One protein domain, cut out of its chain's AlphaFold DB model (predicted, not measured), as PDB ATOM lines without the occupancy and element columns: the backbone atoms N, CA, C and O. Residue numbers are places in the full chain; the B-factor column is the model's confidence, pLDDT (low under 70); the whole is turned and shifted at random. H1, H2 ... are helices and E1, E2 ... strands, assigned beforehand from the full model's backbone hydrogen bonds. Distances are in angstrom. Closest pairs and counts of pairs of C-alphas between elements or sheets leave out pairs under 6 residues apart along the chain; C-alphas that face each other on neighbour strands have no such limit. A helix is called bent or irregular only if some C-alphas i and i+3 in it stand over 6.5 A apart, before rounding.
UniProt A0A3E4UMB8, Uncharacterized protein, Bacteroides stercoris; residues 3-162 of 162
ATOM      1  N   LYS A   3     229.212 296.763 308.482       86.94
ATOM      2  CA  LYS A   3     228.329 297.582 309.313       86.94
ATOM      3  C   LYS A   3     226.919 296.987 309.288       86.94
ATOM      4  O   LYS A   3     226.388 296.675 308.226       86.94
ATOM      5  N   ILE A   4     226.339 296.785 310.463       81.81
ATOM      6  CA  ILE A   4     224.998 296.239 310.653       81.81
ATOM      7  C   ILE A   4     224.204 297.133 311.597       81.81
ATOM      8  O   ILE A   4     224.769 297.841 312.437       81.81
ATOM      9  N   TRP A   5     222.884 297.071 311.473       78.50
ATOM     10  CA  TRP A   5     221.976 297.734 312.392       78.50
ATOM     11  C   TRP A   5     221.409 296.706 313.369       78.50
ATOM     12  O   TRP A   5     220.825 295.708 312.946       78.50
ATOM     13  N   LEU A   6     221.604 296.928 314.667       72.38
ATOM     14  CA  LEU A   6     220.924 296.173 315.716       72.38
ATOM     15  C   LEU A   6     220.213 297.181 316.619       72.38
ATOM     16  O   LEU A   6     220.864 298.048 317.205       72.38
ATOM     17  N   HIS A   7     218.884 297.080 316.700       70.12
ATOM     18  CA  HIS A   7     218.015 298.073 317.341       70.12
ATOM     19  C   HIS A   7     218.200 299.497 316.803       70.12
ATOM     20  O   HIS A   7     217.908 299.777 315.649       70.12
ATOM     21  N   ASP A   8     218.671 300.396 317.661       68.56
ATOM     22  CA  ASP A   8     218.887 301.821 317.482       68.56
ATOM     23  C   ASP A   8     220.381 302.150 317.337       68.56
ATOM     24  O   ASP A   8     220.755 303.316 317.207       68.56
ATOM     25  N   LYS A   9     221.248 301.129 317.319       73.00
ATOM     26  CA  LYS A   9     222.702 301.285 317.277       73.00
ATOM     27  C   LYS A   9     223.323 300.614 316.060       73.00
ATOM     28  O   LYS A   9     222.994 299.494 315.673       73.00
ATOM     29  N   HIS A  10     224.303 301.300 315.487       82.44
ATOM     30  CA  HIS A  10     225.170 300.707 314.482       82.44
ATOM     31  C   HIS A  10     226.261 299.883 315.159       82.44
ATOM     32  O   HIS A  10     226.929 300.357 316.087       82.44
ATOM     33  N   PHE A  11     226.455 298.680 314.636       84.69
ATOM     34  CA  PHE A  11     227.551 297.800 314.997       84.69
ATOM     35  C   PHE A  11     228.384 297.476 313.773       84.69
ATOM     36  O   PHE A  11     227.910 297.512 312.640       84.69
ATOM     37  N   TYR A  12     229.627 297.102 314.019       87.38
ATOM     38  CA  TYR A  12     230.510 296.558 313.011       87.38
ATOM     39  C   TYR A  12     230.752 295.104 313.356       87.38
ATOM     40  O   TYR A  12     231.364 294.787 314.374       87.38
ATOM     41  N   LYS A  13     230.206 294.225 312.525       89.44
ATOM     42  CA  LYS A  13     230.368 292.787 312.639       89.44
ATOM     43  C   LYS A  13     231.703 292.383 312.023       89.44
ATOM     44  O   LYS A  13     231.994 292.753 310.881       89.44
ATOM     45  N   VAL A  14     232.471 291.608 312.777       85.75
ATOM     46  CA  VAL A  14     233.755 291.040 312.367       85.75
ATOM     47  C   VAL A  14     233.698 289.530 312.580       85.75
ATOM     48  O   VAL A  14     233.354 289.068 313.669       85.75
ATOM     49  N   THR A  15     233.982 288.764 311.534       88.56
ATOM     50  CA  THR A  15     234.077 287.297 311.574       88.56
ATOM     51  C   THR A  15     235.526 286.852 311.407       88.56
ATOM     52  O   THR A  15     236.377 287.657 311.046       88.56
ATOM     53  N   TYR A  16     235.813 285.572 311.648       82.69
ATOM     54  CA  TYR A  16     237.173 285.014 311.610       82.69
ATOM     55  C   TYR A  16     238.000 285.390 310.365       82.69
ATOM     56  O   TYR A  16     239.186 285.671 310.466       82.69
ATOM     57  N   ASN A  17     237.370 285.452 309.189       85.12
ATOM     58  CA  ASN A  17     238.064 285.751 307.930       85.12
ATOM     59  C   ASN A  17     238.268 287.255 307.668       85.12
ATOM     60  O   ASN A  17     238.785 287.631 306.614       85.12
ATOM     61  N   ASP A  18     237.822 288.129 308.569       87.62
ATOM     62  CA  ASP A  18     238.017 289.566 308.424       87.62
ATOM     63  C   ASP A  18     239.424 289.980 308.886       87.62
ATOM     64  O   ASP A  18     239.834 289.606 309.981       87.62
ATOM     65  N   PRO A  19     240.138 290.853 308.150       87.56
ATOM     66  CA  PRO A  19     241.459 291.338 308.570       87.56
ATOM     67  C   PRO A  19     241.479 291.993 309.961       87.56
ATOM     68  O   PRO A  19     242.463 291.900 310.689       87.56
ATOM     69  N   ALA A  20     240.368 292.624 310.357       86.62
ATOM     70  CA  ALA A  20     240.209 293.229 311.676       86.62
ATOM     71  C   ALA A  20     240.119 292.200 312.821       86.62
ATOM     72  O   ALA A  20     240.285 292.570 313.981       86.62
ATOM     73  N   PHE A  21     239.856 290.924 312.523       84.50
ATOM     74  CA  PHE A  21     239.702 289.866 313.521       84.50
ATOM     75  C   PHE A  21     240.997 289.633 314.305       84.50
ATOM     76  O   PHE A  21     240.994 289.681 315.533       84.50
ATOM     77  N   GLU A  22     242.118 289.484 313.599       82.19
ATOM     78  CA  GLU A  22     243.454 289.302 314.186       82.19
ATOM     79  C   GLU A  22     243.861 290.463 315.100       82.19
ATOM     80  O   GLU A  22     244.477 290.271 316.147       82.19
ATOM     81  N   ILE A  23     243.483 291.684 314.719       82.44
ATOM     82  CA  ILE A  23     243.755 292.896 315.499       82.44
ATOM     83  C   ILE A  23     242.987 292.847 316.826       82.44
ATOM     84  O   ILE A  23     243.546 293.133 317.885       82.44
ATOM     85  N   ILE A  24     241.719 292.430 316.780       77.56
ATOM     86  CA  ILE A  24     240.867 292.296 317.965       77.56
ATOM     87  C   ILE A  24     241.372 291.180 318.885       77.56
ATOM     88  O   ILE A  24     241.442 291.389 320.093       77.56
ATOM     89  N   ILE A  25     241.758 290.024 318.338       75.75
ATOM     90  CA  ILE A  25     242.295 288.903 319.125       75.75
ATOM     91  C   ILE A  25     243.573 289.317 319.852       75.75
ATOM     92  O   ILE A  25     243.624 289.212 321.075       75.75
ATOM     93  N   LYS A  26     244.555 289.890 319.144       74.19
ATOM     94  CA  LYS A  26     245.807 290.374 319.757       74.19
ATOM     95  C   LYS A  26     245.560 291.397 320.861       74.19
ATOM     96  O   LYS A  26     246.263 291.400 321.868       74.19
ATOM     97  N   PHE A  27     244.564 292.265 320.689       70.56
ATOM     98  CA  PHE A  27     244.168 293.222 321.717       70.56
ATOM     99  C   PHE A  27     243.541 292.533 322.937       70.56
ATOM    100  O   PHE A  27     243.822 292.895 324.079       70.56
ATOM    101  N   ILE A  28     242.696 291.523 322.718       67.81
ATOM    102  CA  ILE A  28     242.040 290.791 323.802       67.81
ATOM    103  C   ILE A  28     243.050 289.927 324.581       67.81
ATOM    104  O   ILE A  28     243.000 289.887 325.810       67.81
ATOM    105  N   GLU A  29     243.996 289.279 323.911       64.38
ATOM    106  CA  GLU A  29     244.988 288.400 324.549       64.38
ATOM    107  C   GLU A  29     245.968 289.141 325.471       64.38
ATOM    108  O   GLU A  29     246.441 288.570 326.452       64.38
ATOM    109  N   LYS A  30     246.237 290.428 325.213       59.12
ATOM    110  CA  LYS A  30     247.128 291.259 326.044       59.12
ATOM    111  C   LYS A  30     246.579 291.586 327.434       59.12
ATOM    112  O   LYS A  30     247.343 291.985 328.309       59.12
ATOM    113  N   ILE A  31     245.275 291.439 327.658       49.06
ATOM    114  CA  ILE A  31     244.646 291.780 328.937       49.06
ATOM    115  C   ILE A  31     244.362 290.471 329.682       49.06
ATOM    116  O   ILE A  31     243.553 289.675 329.185       49.06
ATOM    117  N   PRO A  32     244.964 290.251 330.868       41.06
ATOM    118  CA  PRO A  32     244.754 289.028 331.627       41.06
ATOM    119  C   PRO A  32     243.253 288.812 331.866       41.06
ATOM    120  O   PRO A  32     242.521 289.788 332.080       41.06
ATOM    121  N   PRO A  33     242.760 287.562 331.813       46.00
ATOM    122  CA  PRO A  33     241.375 287.278 332.159       46.00
ATOM    123  C   PRO A  33     241.121 287.825 333.565       46.00
ATOM    124  O   PRO A  33     241.805 287.457 334.519       46.00
ATOM    125  N   SER A  34     240.188 288.768 333.695       41.06
ATOM    126  CA  SER A  34     239.777 289.256 335.008       41.06
ATOM    127  C   SER A  34     239.262 288.064 335.810       41.06
ATOM    128  O   SER A  34     238.374 287.361 335.338       41.06
ATOM    129  N   LEU A  35     239.810 287.868 337.009       37.94
ATOM    130  CA  LEU A  35     239.556 286.776 337.965       37.94
ATOM    131  C   LEU A  35     238.075 286.490 338.319       37.94
ATOM    132  O   LEU A  35     237.814 285.550 339.060       37.94
ATOM    133  N   ASP A  36     237.116 287.261 337.801       35.38
ATOM    134  CA  ASP A  36     235.691 287.195 338.154       35.38
ATOM    135  C   ASP A  36     234.807 286.423 337.165       35.38
ATOM    136  O   ASP A  36     233.611 286.243 337.415       35.38
ATOM    137  N   CYS A  37     235.342 285.921 336.050       38.91
ATOM    138  CA  CYS A  37     234.569 285.008 335.214       38.91
ATOM    139  C   CYS A  37     234.764 283.577 335.733       38.91
ATOM    140  O   CYS A  37     235.817 282.977 335.531       38.91
ATOM    141  N   ASN A  38     233.721 283.018 336.359       35.59
ATOM    142  CA  ASN A  38     233.528 281.572 336.515       35.59
ATOM    143  C   ASN A  38     233.510 280.925 335.115       35.59
ATOM    144  O   ASN A  38     232.459 280.676 334.520       35.59
ATOM    145  N   TYR A  39     234.701 280.720 334.562       42.59
ATOM    146  CA  TYR A  39     234.971 279.943 333.369       42.59
ATOM    147  C   TYR A  39     234.686 278.485 333.726       42.59
ATOM    148  O   TYR A  39     235.540 277.775 334.245       42.59
ATOM    149  N   ASN A  40     233.473 278.017 333.441       38.12
ATOM    150  CA  ASN A  40     233.336 276.607 333.111       38.12
ATOM    151  C   ASN A  40     234.064 276.425 331.773       38.12
ATOM    152  O   ASN A  40     233.613 276.922 330.741       38.12
ATOM    153  N   GLU A  41     235.242 275.813 331.853       44.00
ATOM    154  CA  GLU A  41     236.201 275.535 330.787       44.00
ATOM    155  C   GLU A  41     235.571 274.753 329.624       44.00
ATOM    156  O   GLU A  41     235.706 273.537 329.506       44.00
ATOM    157  N   VAL A  42     234.905 275.456 328.714       45.72
ATOM    158  CA  VAL A  42     234.774 275.004 327.329       45.72
ATOM    159  C   VAL A  42     235.630 275.946 326.498       45.72
ATOM    160  O   VAL A  42     235.253 277.085 326.220       45.72
ATOM    161  N   SER A  43     236.842 275.487 326.192       56.38
ATOM    162  CA  SER A  43     237.754 276.151 325.264       56.38
ATOM    163  C   SER A  43     237.155 276.075 323.861       56.38
ATOM    164  O   SER A  43     237.269 275.046 323.199       56.38
ATOM    165  N   HIS A  44     236.495 277.146 323.432       62.69
ATOM    166  CA  HIS A  44     236.045 277.317 322.053       62.69
ATOM    167  C   HIS A  44     237.204 277.764 321.163       62.69
ATOM    168  O   HIS A  44     238.079 278.506 321.616       62.69
ATOM    169  N   ASP A  45     237.199 277.328 319.906       68.00
ATOM    170  CA  ASP A  45     238.167 277.800 318.917       68.00
ATOM    171  C   ASP A  45     237.913 279.287 318.614       68.00
ATOM    172  O   ASP A  45     236.766 279.739 318.597       68.00
ATOM    173  N   ALA A  46     238.974 280.068 318.384       67.81
ATOM    174  CA  ALA A  46     238.846 281.495 318.093       67.81
ATOM    175  C   ALA A  46     237.924 281.748 316.884       67.81
ATOM    176  O   ALA A  46     237.139 282.694 316.893       67.81
ATOM    177  N   SER A  47     237.948 280.869 315.879       74.94
ATOM    178  CA  SER A  47     237.104 280.967 314.686       74.94
ATOM    179  C   SER A  47     235.605 280.854 314.959       74.94
ATOM    180  O   SER A  47     234.805 281.308 314.142       74.94
ATOM    181  N   GLU A  48     235.210 280.326 316.119       76.38
ATOM    182  CA  GLU A  48     233.811 280.233 316.528       76.38
ATOM    183  C   GLU A  48     233.259 281.565 317.039       76.38
ATOM    184  O   GLU A  48     232.064 281.650 317.310       76.38
ATOM    185  N   TYR A  49     234.076 282.611 317.184       76.38
ATOM    186  CA  TYR A  49     233.623 283.906 317.677       76.38
ATOM    187  C   TYR A  49     233.268 284.887 316.556       76.38
ATOM    188  O   TYR A  49     233.913 284.990 315.513       76.38
ATOM    189  N   ILE A  50     232.243 285.686 316.826       79.50
ATOM    190  CA  ILE A  50     231.907 286.905 316.100       79.50
ATOM    191  C   ILE A  50     232.155 288.074 317.041       79.50
ATOM    192  O   ILE A  50     231.657 288.078 318.171       79.50
ATOM    193  N   PHE A  51     232.852 289.097 316.551       81.31
ATOM    194  CA  PHE A  51     232.979 290.359 317.264       81.31
ATOM    195  C   PHE A  51     231.974 291.384 316.748       81.31
ATOM    196  O   PHE A  51     231.751 291.519 315.542       81.31
ATOM    197  N   LEU A  52     231.380 292.129 317.676       83.12
ATOM    198  CA  LEU A  52     230.572 293.304 317.378       83.12
ATOM    199  C   LEU A  52     231.276 294.520 317.968       83.12
ATOM    200  O   LEU A  52     231.568 294.546 319.162       83.12
ATOM    201  N   LEU A  53     231.552 295.521 317.139       83.31
ATOM    202  CA  LEU A  53     232.188 296.761 317.573       83.31
ATOM    203  C   LEU A  53     231.179 297.903 317.528       83.31
ATOM    204  O   LEU A  53     230.386 298.000 316.591       83.31
ATOM    205  N   HIS A  54     231.233 298.793 318.510       82.12
ATOM    206  CA  HIS A  54     230.391 299.985 318.584       82.12
ATOM    207  C   HIS A  54     231.230 301.205 318.970       82.12
ATOM    208  O   HIS A  54     232.009 301.129 319.918       82.12
ATOM    209  N   LYS A  55     231.062 302.326 318.252       79.25
ATOM    210  CA  LYS A  55     231.645 303.617 318.651       79.25
ATOM    211  C   LYS A  55     230.711 304.293 319.654       79.25
ATOM    212  O   LYS A  55     229.556 304.550 319.325       79.25
ATOM    213  N   GLU A  56     231.214 304.618 320.839       76.44
ATOM    214  CA  GLU A  56     230.460 305.321 321.883       76.44
ATOM    215  C   GLU A  56     231.244 306.527 322.403       76.44
ATOM    216  O   GLU A  56     232.461 306.465 322.553       76.44
ATOM    217  N   TRP A  57     230.552 307.628 322.689       71.81
ATOM    218  CA  TRP A  57     231.147 308.808 323.317       71.81
ATOM    219  C   TRP A  57     230.856 308.783 324.816       71.81
ATOM    220  O   TRP A  57     229.698 308.843 325.223       71.81
ATOM    221  N   LEU A  58     231.898 308.722 325.647       65.50
ATOM    222  CA  LEU A  58     231.771 308.890 327.098       65.50
ATOM    223  C   LEU A  58     232.326 310.267 327.467       65.50
ATOM    224  O   LEU A  58     233.535 310.455 327.620       65.50
ATOM    225  N   GLY A  59     231.424 311.244 327.563       71.38
ATOM    226  CA  GLY A  59     231.792 312.654 327.666       71.38
ATOM    227  C   GLY A  59     232.384 313.156 326.347       71.38
ATOM    228  O   GLY A  59     231.758 313.022 325.300       71.38
ATOM    229  N   SER A  60     233.593 313.714 326.394       66.94
ATOM    230  CA  SER A  60     234.304 314.244 325.218       66.94
ATOM    231  C   SER A  60     235.210 313.221 324.523       66.94
ATOM    232  O   SER A  60     235.922 313.581 323.591       66.94
ATOM    233  N   PHE A  61     235.199 311.962 324.967       62.28
ATOM    234  CA  PHE A  61     236.132 310.939 324.498       62.28
ATOM    235  C   PHE A  61     235.398 309.826 323.743       62.28
ATOM    236  O   PHE A  61     234.460 309.245 324.304       62.28
ATOM    237  N   PRO A  62     235.807 309.495 322.506       71.69
ATOM    238  CA  PRO A  62     235.254 308.365 321.776       71.69
ATOM    239  C   PRO A  62     235.922 307.053 322.214       71.69
ATOM    240  O   PRO A  62     237.104 307.002 322.557       71.69
ATOM    241  N   TYR A  63     235.145 305.980 322.192       71.81
ATOM    242  CA  TYR A  63     235.551 304.627 322.546       71.81
ATOM    243  C   TYR A  63     235.107 303.667 321.459       71.81
ATOM    244  O   TYR A  63     234.016 303.819 320.909       71.81
ATOM    245  N   ILE A  64     235.910 302.633 321.220       76.94
ATOM    246  CA  ILE A  64     235.451 301.431 320.525       76.94
ATOM    247  C   ILE A  64     235.158 300.388 321.597       76.94
ATOM    248  O   ILE A  64     236.036 299.998 322.365       76.94
ATOM    249  N   ILE A  65     233.905 299.961 321.675       76.00
ATOM    250  CA  ILE A  65     233.483 298.876 322.554       76.00
ATOM    251  C   ILE A  65     233.465 297.596 321.736       76.00
ATOM    252  O   ILE A  65     232.798 297.548 320.702       76.00
ATOM    253  N   VAL A  66     234.175 296.578 322.213       74.50
ATOM    254  CA  VAL A  66     234.235 295.254 321.593       74.50
ATOM    255  C   VAL A  66     233.380 294.279 322.396       74.50
ATOM    256  O   VAL A  66     233.586 294.100 323.599       74.50
ATOM    257  N   TYR A  67     232.439 293.637 321.715       75.25
ATOM    258  CA  TYR A  67     231.638 292.522 322.213       75.25
ATOM    259  C   TYR A  67     232.026 291.250 321.461       75.25
ATOM    260  O   TYR A  67     232.369 291.328 320.282       75.25
ATOM    261  N   TYR A  68     231.919 290.088 322.106       72.62
ATOM    262  CA  TYR A  68     232.131 288.787 321.474       72.62
ATOM    263  C   TYR A  68     230.959 287.845 321.758       72.62
ATOM    264  O   TYR A  68     230.358 287.875 322.834       72.62
ATOM    265  N   ILE A  69     230.604 287.036 320.764       73.69
ATOM    266  CA  ILE A  69     229.487 286.084 320.804       73.69
ATOM    267  C   ILE A  69     229.917 284.852 320.009       73.69
ATOM    268  O   ILE A  69     230.600 285.002 318.996       73.69
ATOM    269  N   LEU A  70     229.524 283.648 320.426       74.69
ATOM    270  CA  LEU A  70     229.728 282.464 319.591       74.69
ATOM    271  C   LEU A  70     228.862 282.561 318.328       74.69
ATOM    272  O   LEU A  70     227.704 282.972 318.374       74.69
ATOM    273  N   GLU A  71     229.402 282.155 317.187       77.56
ATOM    274  CA  GLU A  71     228.725 282.200 315.896       77.56
ATOM    275  C   GLU A  71     227.430 281.382 315.919       77.56
ATOM    276  O   GLU A  71     226.416 281.816 315.366       77.56
ATOM    277  N   ASN A  72     227.440 280.229 316.592       75.12
ATOM    278  CA  ASN A  72     226.253 279.393 316.752       75.12
ATOM    279  C   ASN A  72     225.158 280.115 317.547       75.12
ATOM    280  O   ASN A  72     224.011 280.153 317.097       75.12
ATOM    281  N   ASP A  73     225.521 280.763 318.655       71.75
ATOM    282  CA  ASP A  73     224.581 281.524 319.483       71.75
ATOM    283  C   ASP A  73     224.037 282.740 318.724       71.75
ATOM    284  O   ASP A  73     222.838 283.020 318.768       71.75
ATOM    285  N   TYR A  74     224.898 283.428 317.965       74.94
ATOM    286  CA  TYR A  74     224.499 284.536 317.102       74.94
ATOM    287  C   TYR A  74     223.514 284.079 316.023       74.94
ATOM    288  O   TYR A  74     222.521 284.755 315.775       74.94
ATOM    289  N   LYS A  75     223.755 282.937 315.368       77.06
ATOM    290  CA  LYS A  75     222.858 282.404 314.329       77.06
ATOM    291  C   LYS A  75     221.501 282.013 314.905       77.06
ATOM    292  O   LYS A  75     220.483 282.382 314.327       77.06
ATOM    293  N   GLN A  76     221.491 281.303 316.031       71.19
ATOM    294  CA  GLN A  76     220.263 280.813 316.662       71.19
ATOM    295  C   GLN A  76     219.418 281.944 317.249       71.19
ATOM    296  O   GLN A  76     218.198 281.911 317.136       71.19
ATOM    297  N   ASN A  77     220.063 282.969 317.811       67.50
ATOM    298  CA  ASN A  77     219.383 283.986 318.605       67.50
ATOM    299  C   ASN A  77     219.555 285.407 318.052       67.50
ATOM    300  O   ASN A  77     219.343 286.375 318.775       67.50
ATOM    301  N   SER A  78     219.928 285.569 316.776       65.69
ATOM    302  CA  SER A  78     220.133 286.888 316.146       65.69
ATOM    303  C   SER A  78     218.952 287.843 316.340       65.69
ATOM    304  O   SER A  78     219.161 289.027 316.597       65.69
ATOM    305  N   TYR A  79     217.720 287.332 316.269       61.72
ATOM    306  CA  TYR A  79     216.509 288.119 316.495       61.72
ATOM    307  C   TYR A  79     216.327 288.516 317.969       61.72
ATOM    308  O   TYR A  79     215.945 289.643 318.261       61.72
ATOM    309  N   GLU A  80     216.660 287.640 318.916       60.44
ATOM    310  CA  GLU A  80     216.591 287.952 320.348       60.44
ATOM    311  C   GLU A  80     217.719 288.895 320.786       60.44
ATOM    312  O   GLU A  80     217.480 289.822 321.557       60.44
ATOM    313  N   LEU A  81     218.921 288.751 320.222       60.78
ATOM    314  CA  LEU A  81     220.006 289.734 320.319       60.78
ATOM    315  C   LEU A  81     219.556 291.097 319.769       60.78
ATOM    316  O   LEU A  81     219.807 292.133 320.389       60.78
ATOM    317  N   TYR A  82     218.821 291.088 318.651       57.19
ATOM    318  CA  TYR A  82     218.157 292.257 318.073       57.19
ATOM    319  C   TYR A  82     216.976 292.772 318.906       57.19
ATOM    320  O   TYR A  82     216.501 293.853 318.610       57.19
ATOM    321  N   LEU A  83     216.498 292.088 319.951       46.00
ATOM    322  CA  LEU A  83     215.407 292.572 320.818       46.00
ATOM    323  C   LEU A  83     215.861 292.924 322.242       46.00
ATOM    324  O   LEU A  83     215.261 293.774 322.891       46.00
ATOM    325  N   ASN A  84     216.978 292.361 322.693       52.31
ATOM    326  CA  ASN A  84     217.416 292.416 324.086       52.31
ATOM    327  C   ASN A  84     218.899 292.789 324.225       52.31
ATOM    328  O   ASN A  84     219.602 292.242 325.069       52.31
ATOM    329  N   TRP A  85     219.398 293.751 323.438       53.81
ATOM    330  CA  TRP A  85     220.816 294.139 323.501       53.81
ATOM    331  C   TRP A  85     221.223 294.678 324.887       53.81
ATOM    332  O   TRP A  85     222.358 294.491 325.320       53.81
ATOM    333  N   GLN A  86     220.276 295.288 325.611       49.09
ATOM    334  CA  GLN A  86     220.453 295.742 326.997       49.09
ATOM    335  C   GLN A  86     220.400 294.594 328.028       49.09
ATOM    336  O   GLN A  86     220.877 294.760 329.149       49.09
ATOM    337  N   TYR A  87     219.875 293.422 327.650       41.25
ATOM    338  CA  TYR A  87     219.678 292.243 328.501       41.25
ATOM    339  C   TYR A  87     220.532 291.052 328.018       41.25
ATOM    340  O   TYR A  87     220.033 290.022 327.587       41.25
ATOM    341  N   ASN A  88     221.853 291.215 328.060       46.88
ATOM    342  CA  ASN A  88     222.765 290.447 328.922       46.88
ATOM    343  C   ASN A  88     222.755 288.890 328.990       46.88
ATOM    344  O   ASN A  88     223.512 288.338 329.781       46.88
ATOM    345  N   TYR A  89     221.954 288.149 328.214       35.81
ATOM    346  CA  TYR A  89     221.854 286.681 328.365       35.81
ATOM    347  C   TYR A  89     222.598 285.870 327.293       35.81
ATOM    348  O   TYR A  89     223.011 284.748 327.564       35.81
ATOM    349  N   LEU A  90     222.810 286.434 326.098       38.03
ATOM    350  CA  LEU A  90     223.460 285.754 324.959       38.03
ATOM    351  C   LEU A  90     224.835 286.331 324.594       38.03
ATOM    352  O   LEU A  90     225.644 285.676 323.945       38.03
ATOM    353  N   ILE A  91     225.107 287.565 325.015       44.31
ATOM    354  CA  ILE A  91     226.404 288.216 324.848       44.31
ATOM    355  C   ILE A  91     227.195 287.912 326.113       44.31
ATOM    356  O   ILE A  91     226.846 288.430 327.174       44.31
ATOM    357  N   LYS A  92     228.238 287.077 326.022       47.94
ATOM    358  CA  LYS A  92     229.131 286.838 327.163       47.94
ATOM    359  C   LYS A  92     229.797 288.168 327.513       47.94
ATOM    360  O   LYS A  92     230.581 288.740 326.759       47.94
ATOM    361  N   TRP A  93     229.337 288.720 328.624       41.47
ATOM    362  CA  TRP A  93     229.534 290.100 329.016       41.47
ATOM    363  C   TRP A  93     230.947 290.319 329.537       41.47
ATOM    364  O   TRP A  93     231.239 289.975 330.670       41.47
ATOM    365  N   HIS A  94     231.790 290.959 328.731       47.12
ATOM    366  CA  HIS A  94     232.804 291.903 329.202       47.12
ATOM    367  C   HIS A  94     233.036 292.921 328.077       47.12
ATOM    368  O   HIS A  94     233.916 292.698 327.246       47.12
ATOM    369  N   PRO A  95     232.243 294.012 327.984       49.84
ATOM    370  CA  PRO A  95     232.498 295.062 327.004       49.84
ATOM    371  C   PRO A  95     233.891 295.636 327.259       49.84
ATOM    372  O   PRO A  95     234.100 296.402 328.203       49.84
ATOM    373  N   ARG A  96     234.863 295.246 326.431       57.12
ATOM    374  CA  ARG A  96     236.208 295.807 326.510       57.12
ATOM    375  C   ARG A  96     236.197 297.132 325.775       57.12
ATOM    376  O   ARG A  96     235.788 297.221 324.618       57.12
ATOM    377  N   ARG A  97     236.570 298.178 326.503       55.44
ATOM    378  CA  ARG A  97     236.573 299.554 326.019       55.44
ATOM    379  C   ARG A  97     237.980 299.885 325.555       55.44
ATOM    380  O   ARG A  97     238.863 300.044 326.389       55.44
ATOM    381  N   ILE A  98     238.168 300.027 324.251       57.78
ATOM    382  CA  ILE A  98     239.379 300.628 323.697       57.78
ATOM    383  C   ILE A  98     239.188 302.140 323.810       57.78
ATOM    384  O   ILE A  98     238.337 302.722 323.128       57.78
ATOM    385  N   ARG A  99     239.891 302.750 324.767       55.62
ATOM    386  CA  ARG A  99     239.833 304.188 325.045       55.62
ATOM    387  C   ARG A  99     240.736 304.940 324.072       55.62
ATOM    388  O   ARG A  99     241.849 304.506 323.804       55.62
ATOM    389  N   LEU A 100     240.297 306.116 323.629       52.38
ATOM    390  CA  LEU A 100     241.190 307.114 323.045       52.38
ATOM    391  C   LEU A 100     241.986 307.773 324.187       52.38
ATOM    392  O   LEU A 100     241.407 308.467 325.026       52.38
ATOM    393  N   PHE A 101     243.277 307.459 324.302       52.78
ATOM    394  CA  PHE A 101     244.104 307.936 325.412       52.78
ATOM    395  C   PHE A 101     244.356 309.445 325.310       52.78
ATOM    396  O   PHE A 101     244.876 309.925 324.311       52.78
ATOM    397  N   ASP A 102     244.031 310.174 326.379       44.84
ATOM    398  CA  ASP A 102     244.486 311.557 326.625       44.84
ATOM    399  C   ASP A 102     245.372 311.631 327.886       44.84
ATOM    400  O   ASP A 102     245.673 312.690 328.434       44.84
ATOM    401  N   VAL A 103     245.782 310.467 328.403       51.91
ATOM    402  CA  VAL A 103     246.678 310.380 329.556       51.91
ATOM    403  C   VAL A 103     248.090 310.264 329.011       51.91
ATOM    404  O   VAL A 103     248.430 309.261 328.389       51.91
ATOM    405  N   LYS A 104     248.904 311.302 329.228       58.62
ATOM    406  CA  LYS A 104     250.337 311.221 328.940       58.62
ATOM    407  C   LYS A 104     250.936 310.038 329.716       58.62
ATOM    408  O   LYS A 104     250.637 309.927 330.910       58.62
ATOM    409  N   PRO A 105     251.755 309.192 329.072       64.06
ATOM    410  CA  PRO A 105     252.430 308.097 329.757       64.06
ATOM    411  C   PRO A 105     253.271 308.635 330.917       64.06
ATOM    412  O   PRO A 105     253.792 309.756 330.844       64.06
ATOM    413  N   LYS A 106     253.336 307.883 332.021       67.38
ATOM    414  CA  LYS A 106     254.046 308.316 333.233       67.38
ATOM    415  C   LYS A 106     255.511 307.882 333.230       67.38
ATOM    416  O   LYS A 106     256.316 308.546 333.882       67.38
ATOM    417  N   ASP A 107     255.843 306.832 332.483       75.19
ATOM    418  CA  ASP A 107     257.192 306.300 332.279       75.19
ATOM    419  C   ASP A 107     257.364 305.669 330.874       75.19
ATOM    420  O   ASP A 107     256.471 305.757 330.029       75.19
ATOM    421  N   GLU A 108     258.549 305.109 330.591       72.19
ATOM    422  CA  GLU A 108     258.905 304.547 329.274       72.19
ATOM    423  C   GLU A 108     258.131 303.263 328.925       72.19
ATOM    424  O   GLU A 108     257.874 303.006 327.745       72.19
ATOM    425  N   GLU A 109     257.759 302.458 329.925       67.44
ATOM    426  CA  GLU A 109     256.981 301.228 329.732       67.44
ATOM    427  C   GLU A 109     255.519 301.587 329.434       67.44
ATOM    428  O   GLU A 109     254.981 301.164 328.407       67.44
ATOM    429  N   ASP A 110     254.949 302.514 330.213       69.19
ATOM    430  CA  ASP A 110     253.658 303.156 329.950       69.19
ATOM    431  C   ASP A 110     253.615 303.806 328.551       69.19
ATOM    432  O   ASP A 110     252.585 303.779 327.880       69.19
ATOM    433  N   GLU A 111     254.712 304.418 328.081       76.12
ATOM    434  CA  GLU A 111     254.775 305.046 326.753       76.12
ATOM    435  C   GLU A 111     254.739 304.020 325.619       76.12
ATOM    436  O   GLU A 111     254.133 304.271 324.569       76.12
ATOM    437  N   LYS A 112     255.385 302.869 325.807       76.06
ATOM    438  CA  LYS A 112     255.372 301.788 324.825       76.06
ATOM    439  C   LYS A 112     253.977 301.177 324.715       76.06
ATOM    440  O   LYS A 112     253.454 301.097 323.601       76.06
ATOM    441  N   ASP A 113     253.368 300.827 325.841       71.44
ATOM    442  CA  ASP A 113     252.021 300.249 325.879       71.44
ATOM    443  C   ASP A 113     250.992 301.226 325.298       71.44
ATOM    444  O   ASP A 113     250.206 300.857 324.423       71.44
ATOM    445  N   TYR A 114     251.099 302.510 325.650       74.31
ATOM    446  CA  TYR A 114     250.295 303.583 325.067       74.31
ATOM    447  C   TYR A 114     250.392 303.632 323.534       74.31
ATOM    448  O   TYR A 114     249.377 303.759 322.844       74.31
ATOM    449  N   LYS A 115     251.606 303.561 322.969       78.31
ATOM    450  CA  LYS A 115     251.807 303.621 321.509       78.31
ATOM    451  C   LYS A 115     251.203 302.411 320.812       78.31
ATOM    452  O   LYS A 115     250.618 302.569 319.741       78.31
ATOM    453  N   GLU A 116     251.336 301.230 321.406       78.19
ATOM    454  CA  GLU A 116     250.759 300.001 320.869       78.19
ATOM    455  C   GLU A 116     249.225 300.049 320.894       78.19
ATOM    456  O   GLU A 116     248.594 299.782 319.871       78.19
ATOM    457  N   GLU A 117     248.609 300.462 322.005       74.62
ATOM    458  CA  GLU A 117     247.148 300.567 322.104       74.62
ATOM    459  C   GLU A 117     246.576 301.663 321.192       74.62
ATOM    460  O   GLU A 117     245.540 301.463 320.552       74.62
ATOM    461  N   LEU A 118     247.267 302.803 321.061       78.12
ATOM    462  CA  LEU A 118     246.888 303.863 320.125       78.12
ATOM    463  C   LEU A 118     246.978 303.394 318.668       78.12
ATOM    464  O   LEU A 118     246.112 303.729 317.857       78.12
ATOM    465  N   HIS A 119     248.014 302.628 318.324       83.00
ATOM    466  CA  HIS A 119     248.157 302.045 316.995       83.00
ATOM    467  C   HIS A 119     246.993 301.095 316.690       83.00
ATOM    468  O   HIS A 119     246.305 301.294 315.691       83.00
ATOM    469  N   THR A 120     246.688 300.162 317.597       79.25
ATOM    470  CA  THR A 120     245.544 299.244 317.475       79.25
ATOM    471  C   THR A 120     244.208 299.979 317.362       79.25
ATOM    472  O   THR A 120     243.373 299.619 316.532       79.25
ATOM    473  N   TYR A 121     243.993 301.033 318.156       79.75
ATOM    474  CA  TYR A 121     242.787 301.855 318.055       79.75
ATOM    475  C   TYR A 121     242.647 302.483 316.666       79.75
ATOM    476  O   TYR A 121     241.567 302.420 316.077       79.75
ATOM    477  N   ASN A 122     243.717 303.091 316.147       83.25
ATOM    478  CA  ASN A 122     243.689 303.748 314.843       83.25
ATOM    479  C   ASN A 122     243.433 302.740 313.718       83.25
ATOM    480  O   ASN A 122     242.573 303.001 312.884       83.25
ATOM    481  N   GLU A 123     244.079 301.571 313.745       87.69
ATOM    482  CA  GLU A 123     243.807 300.518 312.762       87.69
ATOM    483  C   GLU A 123     242.331 300.097 312.782       87.69
ATOM    484  O   GLU A 123     241.674 300.073 311.743       87.69
ATOM    485  N   LEU A 124     241.763 299.821 313.964       85.38
ATOM    486  CA  LEU A 124     240.349 299.452 314.079       85.38
ATOM    487  C   LEU A 124     239.413 300.582 313.649       85.38
ATOM    488  O   LEU A 124     238.392 300.318 313.012       85.38
ATOM    489  N   ARG A 125     239.746 301.835 313.976       85.62
ATOM    490  CA  ARG A 125     238.982 303.009 313.546       85.62
ATOM    491  C   ARG A 125     238.918 303.077 312.023       85.62
ATOM    492  O   ARG A 125     237.816 303.276 311.513       85.62
ATOM    493  N   ASP A 126     240.046 302.895 311.345       89.62
ATOM    494  CA  ASP A 126     240.147 302.986 309.887       89.62
ATOM    495  C   ASP A 126     239.306 301.879 309.224       89.62
ATOM    496  O   ASP A 126     238.454 302.172 308.388       89.62
ATOM    497  N   TYR A 127     239.378 300.630 309.712       90.50
ATOM    498  CA  TYR A 127     238.486 299.554 309.241       90.50
ATOM    499  C   TYR A 127     236.994 299.871 309.429       90.50
ATOM    500  O   TYR A 127     236.161 299.496 308.598       90.50
ATOM    501  N   MET A 128     236.628 300.528 310.534       88.50
ATOM    502  CA  MET A 128     235.244 300.938 310.795       88.50
ATOM    503  C   MET A 128     234.805 302.107 309.904       88.50
ATOM    504  O   MET A 128     233.612 302.250 309.635       88.50
ATOM    505  N   GLU A 129     235.725 302.964 309.476       89.50
ATOM    506  CA  GLU A 129     235.443 304.059 308.544       89.50
ATOM    507  C   GLU A 129     235.242 303.511 307.130       89.50
ATOM    508  O   GLU A 129     234.168 303.729 306.567       89.50
ATOM    509  N   ASP A 130     236.130 302.636 306.657       90.00
ATOM    510  CA  ASP A 130     235.973 301.916 305.385       90.00
ATOM    511  C   ASP A 130     234.651 301.133 305.320       90.00
ATOM    512  O   ASP A 130     233.925 301.147 304.325       90.00
ATOM    513  N   ALA A 131     234.307 300.422 306.399       88.69
ATOM    514  CA  ALA A 131     233.055 299.670 306.473       88.69
ATOM    515  C   ALA A 131     231.820 300.583 306.513       88.69
ATOM    516  O   ALA A 131     230.733 300.168 306.108       88.69
ATOM    517  N   ASN A 132     231.960 301.807 307.025       88.00
ATOM    518  CA  ASN A 132     230.889 302.792 307.023       88.00
ATOM    519  C   ASN A 132     230.674 303.392 305.633       88.00
ATOM    520  O   ASN A 132     229.523 303.542 305.237       88.00
ATOM    521  N   GLU A 133     231.745 303.704 304.906       89.31
ATOM    522  CA  GLU A 133     231.667 304.209 303.531       89.31
ATOM    523  C   GLU A 133     230.957 303.205 302.623       89.31
ATOM    524  O   GLU A 133     229.926 303.540 302.043       89.31
ATOM    525  N   LYS A 134     231.395 301.940 302.639       89.06
ATOM    526  CA  LYS A 134     230.748 300.853 301.883       89.06
ATOM    527  C   LYS A 134     229.270 300.700 302.225       89.06
ATOM    528  O   LYS A 134     228.442 300.520 301.344       89.06
ATOM    529  N   TYR A 135     228.918 300.800 303.507       86.69
ATOM    530  CA  TYR A 135     227.519 300.739 303.923       86.69
ATOM    531  C   TYR A 135     226.700 301.902 303.351       86.69
ATOM    532  O   TYR A 135     225.584 301.693 302.890       86.69
ATOM    533  N   VAL A 136     227.229 303.127 303.383       85.25
ATOM    534  CA  VAL A 136     226.538 304.299 302.825       85.25
ATOM    535  C   VAL A 136     226.355 304.154 301.313       85.25
ATOM    536  O   VAL A 136     225.269 304.454 300.819       85.25
ATOM    537  N   GLU A 137     227.365 303.649 300.603       87.12
ATOM    538  CA  GLU A 137     227.281 303.331 299.173       87.12
ATOM    539  C   GLU A 137     226.185 302.292 298.892       87.12
ATOM    540  O   GLU A 137     225.277 302.572 298.112       87.12
ATOM    541  N   GLU A 138     226.176 301.160 299.605       86.31
ATOM    542  CA  GLU A 138     225.146 300.114 299.479       86.31
ATOM    543  C   GLU A 138     223.724 300.656 299.735       86.31
ATOM    544  O   GLU A 138     222.770 300.319 299.026       86.31
ATOM    545  N   GLN A 139     223.552 301.510 300.753       83.25
ATOM    546  CA  GLN A 139     222.255 302.131 301.046       83.25
ATOM    547  C   GLN A 139     221.824 303.106 299.946       83.25
ATOM    548  O   GLN A 139     220.640 303.174 299.610       83.25
ATOM    549  N   TYR A 140     222.767 303.856 299.379       82.19
ATOM    550  CA  TYR A 140     222.487 304.782 298.290       82.19
ATOM    551  C   TYR A 140     222.100 304.047 297.002       82.19
ATOM    552  O   TYR A 140     221.125 304.429 296.355       82.19
ATOM    553  N   GLU A 141     222.794 302.958 296.665       85.19
ATOM    554  CA  GLU A 141     222.440 302.090 295.536       85.19
ATOM    555  C   GLU A 141     221.035 301.499 295.694       85.19
ATOM    556  O   GLU A 141     220.231 301.558 294.764       85.19
ATOM    557  N   THR A 142     220.701 301.014 296.893       84.62
ATOM    558  CA  THR A 142     219.360 300.487 297.199       84.62
ATOM    559  C   THR A 142     218.283 301.560 297.008       84.62
ATOM    560  O   THR A 142     217.276 301.322 296.347       84.62
ATOM    561  N   TYR A 143     218.519 302.777 297.508       82.19
ATOM    562  CA  TYR A 143     217.598 303.900 297.327       82.19
ATOM    563  C   TYR A 143     217.379 304.264 295.848       82.19
ATOM    564  O   TYR A 143     216.260 304.604 295.451       82.19
ATOM    565  N   LEU A 144     218.430 304.211 295.023       84.44
ATOM    566  CA  LEU A 144     218.313 304.463 293.586       84.44
ATOM    567  C   LEU A 144     217.471 303.389 292.885       84.44
ATOM    568  O   LEU A 144     216.621 303.748 292.068       84.44
ATOM    569  N   LEU A 145     217.664 302.112 293.229       85.38
ATOM    570  CA  LEU A 145     216.880 300.996 292.690       85.38
ATOM    571  C   LEU A 145     215.394 301.125 293.048       85.38
ATOM    572  O   LEU A 145     214.551 301.123 292.153       85.38
ATOM    573  N   ASP A 146     215.074 301.366 294.321       85.81
ATOM    574  CA  ASP A 146     213.689 301.543 294.780       85.81
ATOM    575  C   ASP A 146     212.983 302.702 294.055       85.81
ATOM    576  O   ASP A 146     211.781 302.663 293.761       85.81
ATOM    577  N   ARG A 147     213.727 303.771 293.752       85.56
ATOM    578  CA  ARG A 147     213.199 304.923 293.018       85.56
ATOM    579  C   ARG A 147     212.946 304.602 291.548       85.56
ATOM    580  O   ARG A 147     211.930 305.057 291.017       85.56
ATOM    581  N   GLN A 148     213.839 303.849 290.910       85.00
ATOM    582  CA  GLN A 148     213.653 303.396 289.536       85.00
ATOM    583  C   GLN A 148     212.407 302.508 289.428       85.00
ATOM    584  O   GLN A 148     211.531 302.800 288.615       85.00
ATOM    585  N   ASP A 149     212.258 301.528 290.321       85.62
ATOM    586  CA  ASP A 149     211.081 300.651 290.379       85.62
ATOM    587  C   ASP A 149     209.780 301.457 290.548       85.62
ATOM    588  O   ASP A 149     208.760 301.191 289.900       85.62
ATOM    589  N   ALA A 150     209.804 302.506 291.378       84.94
ATOM    590  CA  ALA A 150     208.659 303.390 291.571       84.94
ATOM    591  C   ALA A 150     208.316 304.230 290.323       84.94
ATOM    592  O   ALA A 150     207.137 304.516 290.079       84.94
ATOM    593  N   GLU A 151     209.309 304.665 289.546       88.25
ATOM    594  CA  GLU A 151     209.096 305.381 288.281       88.25
ATOM    595  C   GLU A 151     208.568 304.442 287.187       88.25
ATOM    596  O   GLU A 151     207.574 304.774 286.531       88.25
ATOM    597  N   GLU A 152     209.126 303.237 287.069       89.44
ATOM    598  CA  GLU A 152     208.656 302.198 286.146       89.44
ATOM    599  C   GLU A 152     207.195 301.807 286.427       89.44
ATOM    600  O   GLU A 152     206.369 301.741 285.507       89.44
ATOM    601  N   LEU A 153     206.823 301.650 287.703       84.50
ATOM    602  CA  LEU A 153     205.442 301.378 288.109       84.50
ATOM    603  C   LEU A 153     204.484 302.511 287.704       84.50
ATOM    604  O   LEU A 153     203.379 302.249 287.218       84.50
ATOM    605  N   LYS A 154     204.887 303.781 287.867       88.44
ATOM    606  CA  LYS A 154     204.075 304.940 287.447       88.44
ATOM    607  C   LYS A 154     203.848 304.946 285.940       88.44
ATOM    608  O   LYS A 154     202.722 305.193 285.495       88.44
ATOM    609  N   GLU A 155     204.885 304.676 285.153       90.44
ATOM    610  CA  GLU A 155     204.755 304.596 283.701       90.44
ATOM    611  C   GLU A 155     203.842 303.452 283.267       90.44
ATOM    612  O   GLU A 155     202.992 303.642 282.393       90.44
ATOM    613  N   TRP A 156     203.975 302.282 283.890       88.12
ATOM    614  CA  TRP A 156     203.121 301.134 283.605       88.12
ATOM    615  C   TRP A 156     201.645 301.438 283.897       88.12
ATOM    616  O   TRP A 156     200.783 301.159 283.060       88.12
ATOM    617  N   ILE A 157     201.339 302.087 285.028       86.06
ATOM    618  CA  ILE A 157     199.970 302.516 285.364       86.06
ATOM    619  C   ILE A 157     199.424 303.482 284.306       86.06
ATOM    620  O   ILE A 157     198.268 303.353 283.904       86.06
ATOM    621  N   LYS A 158     200.236 304.440 283.837       89.50
ATOM    622  CA  LYS A 158     199.828 305.407 282.806       89.50
ATOM    623  C   LYS A 158     199.496 304.721 281.478       89.50
ATOM    624  O   LYS A 158     198.510 305.087 280.852       89.50
ATOM    625  N   ARG A 159     200.283 303.720 281.067       88.06
ATOM    626  CA  ARG A 159     200.066 302.970 279.814       88.06
ATOM    627  C   ARG A 159     198.817 302.086 279.844       88.06
ATOM    628  O   ARG A 159     198.211 301.902 278.802       88.06
ATOM    629  N   ASN A 160     198.443 301.549 281.007       78.12
ATOM    630  CA  ASN A 160     197.330 300.596 281.140       78.12
ATOM    631  C   ASN A 160     196.006 301.226 281.613       78.12
ATOM    632  O   ASN A 160     195.009 300.520 281.757       78.12
ATOM    633  N   LYS A 161     195.990 302.534 281.901       73.75
ATOM    634  CA  LYS A 161     194.773 303.299 282.236       73.75
ATOM    635  C   LYS A 161     194.325 304.265 281.126       73.75
ATOM    636  O   LYS A 161     193.344 304.978 281.331       73.75
ATOM    637  N   SER A 162     195.037 304.296 279.999       51.28
ATOM    638  CA  SER A 162     194.625 304.948 278.745       51.28
ATOM    639  C   SER A 162     194.043 303.919 277.789       51.28
ATOM    640  O   SER A 162     193.126 304.314 277.041       51.28
TER     641      SER A 162
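AT A GLANCE: This is residues 3 to 162 of the 162 residues of an uncharacterized protein of Bacteroides stercoris (UniProt A0A3E4UMB8). A strongly twisted sheet of five strands has the long helix H3 crossing one face, with H1 on that same face, while residues 137 to 162 stick out as a long, mostly helical arm. The short H2 packs near the start of E3. The 160 printed residues run E1 E2 H1 E3 E4 H2 E5 H3, mixed helices and strands; the antiparallel sheet has the order E1 E2 E3 E4 E5. The whole is loose, radius of gyration of the C-alphas 21.1 A, spanning 81 by 38 by 30 A.

HOW THE PARTS SIT: E3, residues 49 to 58, and E4, residues 61 to 70, form a hairpin; N 54 and O 65, 3.0 A apart, are within hydrogen-bond range. So are N 98 and O 64, 2.8 A, between edge strand E5, residues 96 to 99, and E4. E2, residues 9 to 14, is the antiparallel neighbour of E3, with N 12 and O 53 within hydrogen-bond range at 2.8 A, and forms a hairpin with edge strand E1, residues 3 to 6, with N 4 and O 11 within hydrogen-bond range at 2.8 A. H3, residues 108 to 160, runs across the strands, at 82 degrees to E3 on the local plane; its closest C-alpha pair with E1 is Ala 131 and Lys 3, 5.9 A. H1, residues 19 to 29, is on the same face, two layers in all, and touches residues 117 to 127 of H3 alone, closest C-alphas Ala 20 and Leu 124, 6.7 A, opposite ways at 38 degrees, only just a steep tilt. H2, residues 71 to 81, is on the sheet, closest C-alphas Glu 71 and Tyr 49 of E3, 5.5 A; it is irregular, C-alphas 76 and 79 being 8.2 A apart. Every O i to N i+4 pair is within hydrogen-bond range in H3, 6 of 7 in H1 and 5 of 7 in H2.

IN THESE COORDINATES: E1 begins at C-alpha 3 (228.329, 297.582, 309.313). E3 measures 26.8 A and E4 29.6 A. H3 measures 78.3 A, ending at C-alpha 160 (197.330, 300.596, 281.140).

THE WHOLE: The printed part has no cut. The links H1 to E3 and H2 to E5 are long. Low confidence includes residues 28 to 46 and 77 to 106.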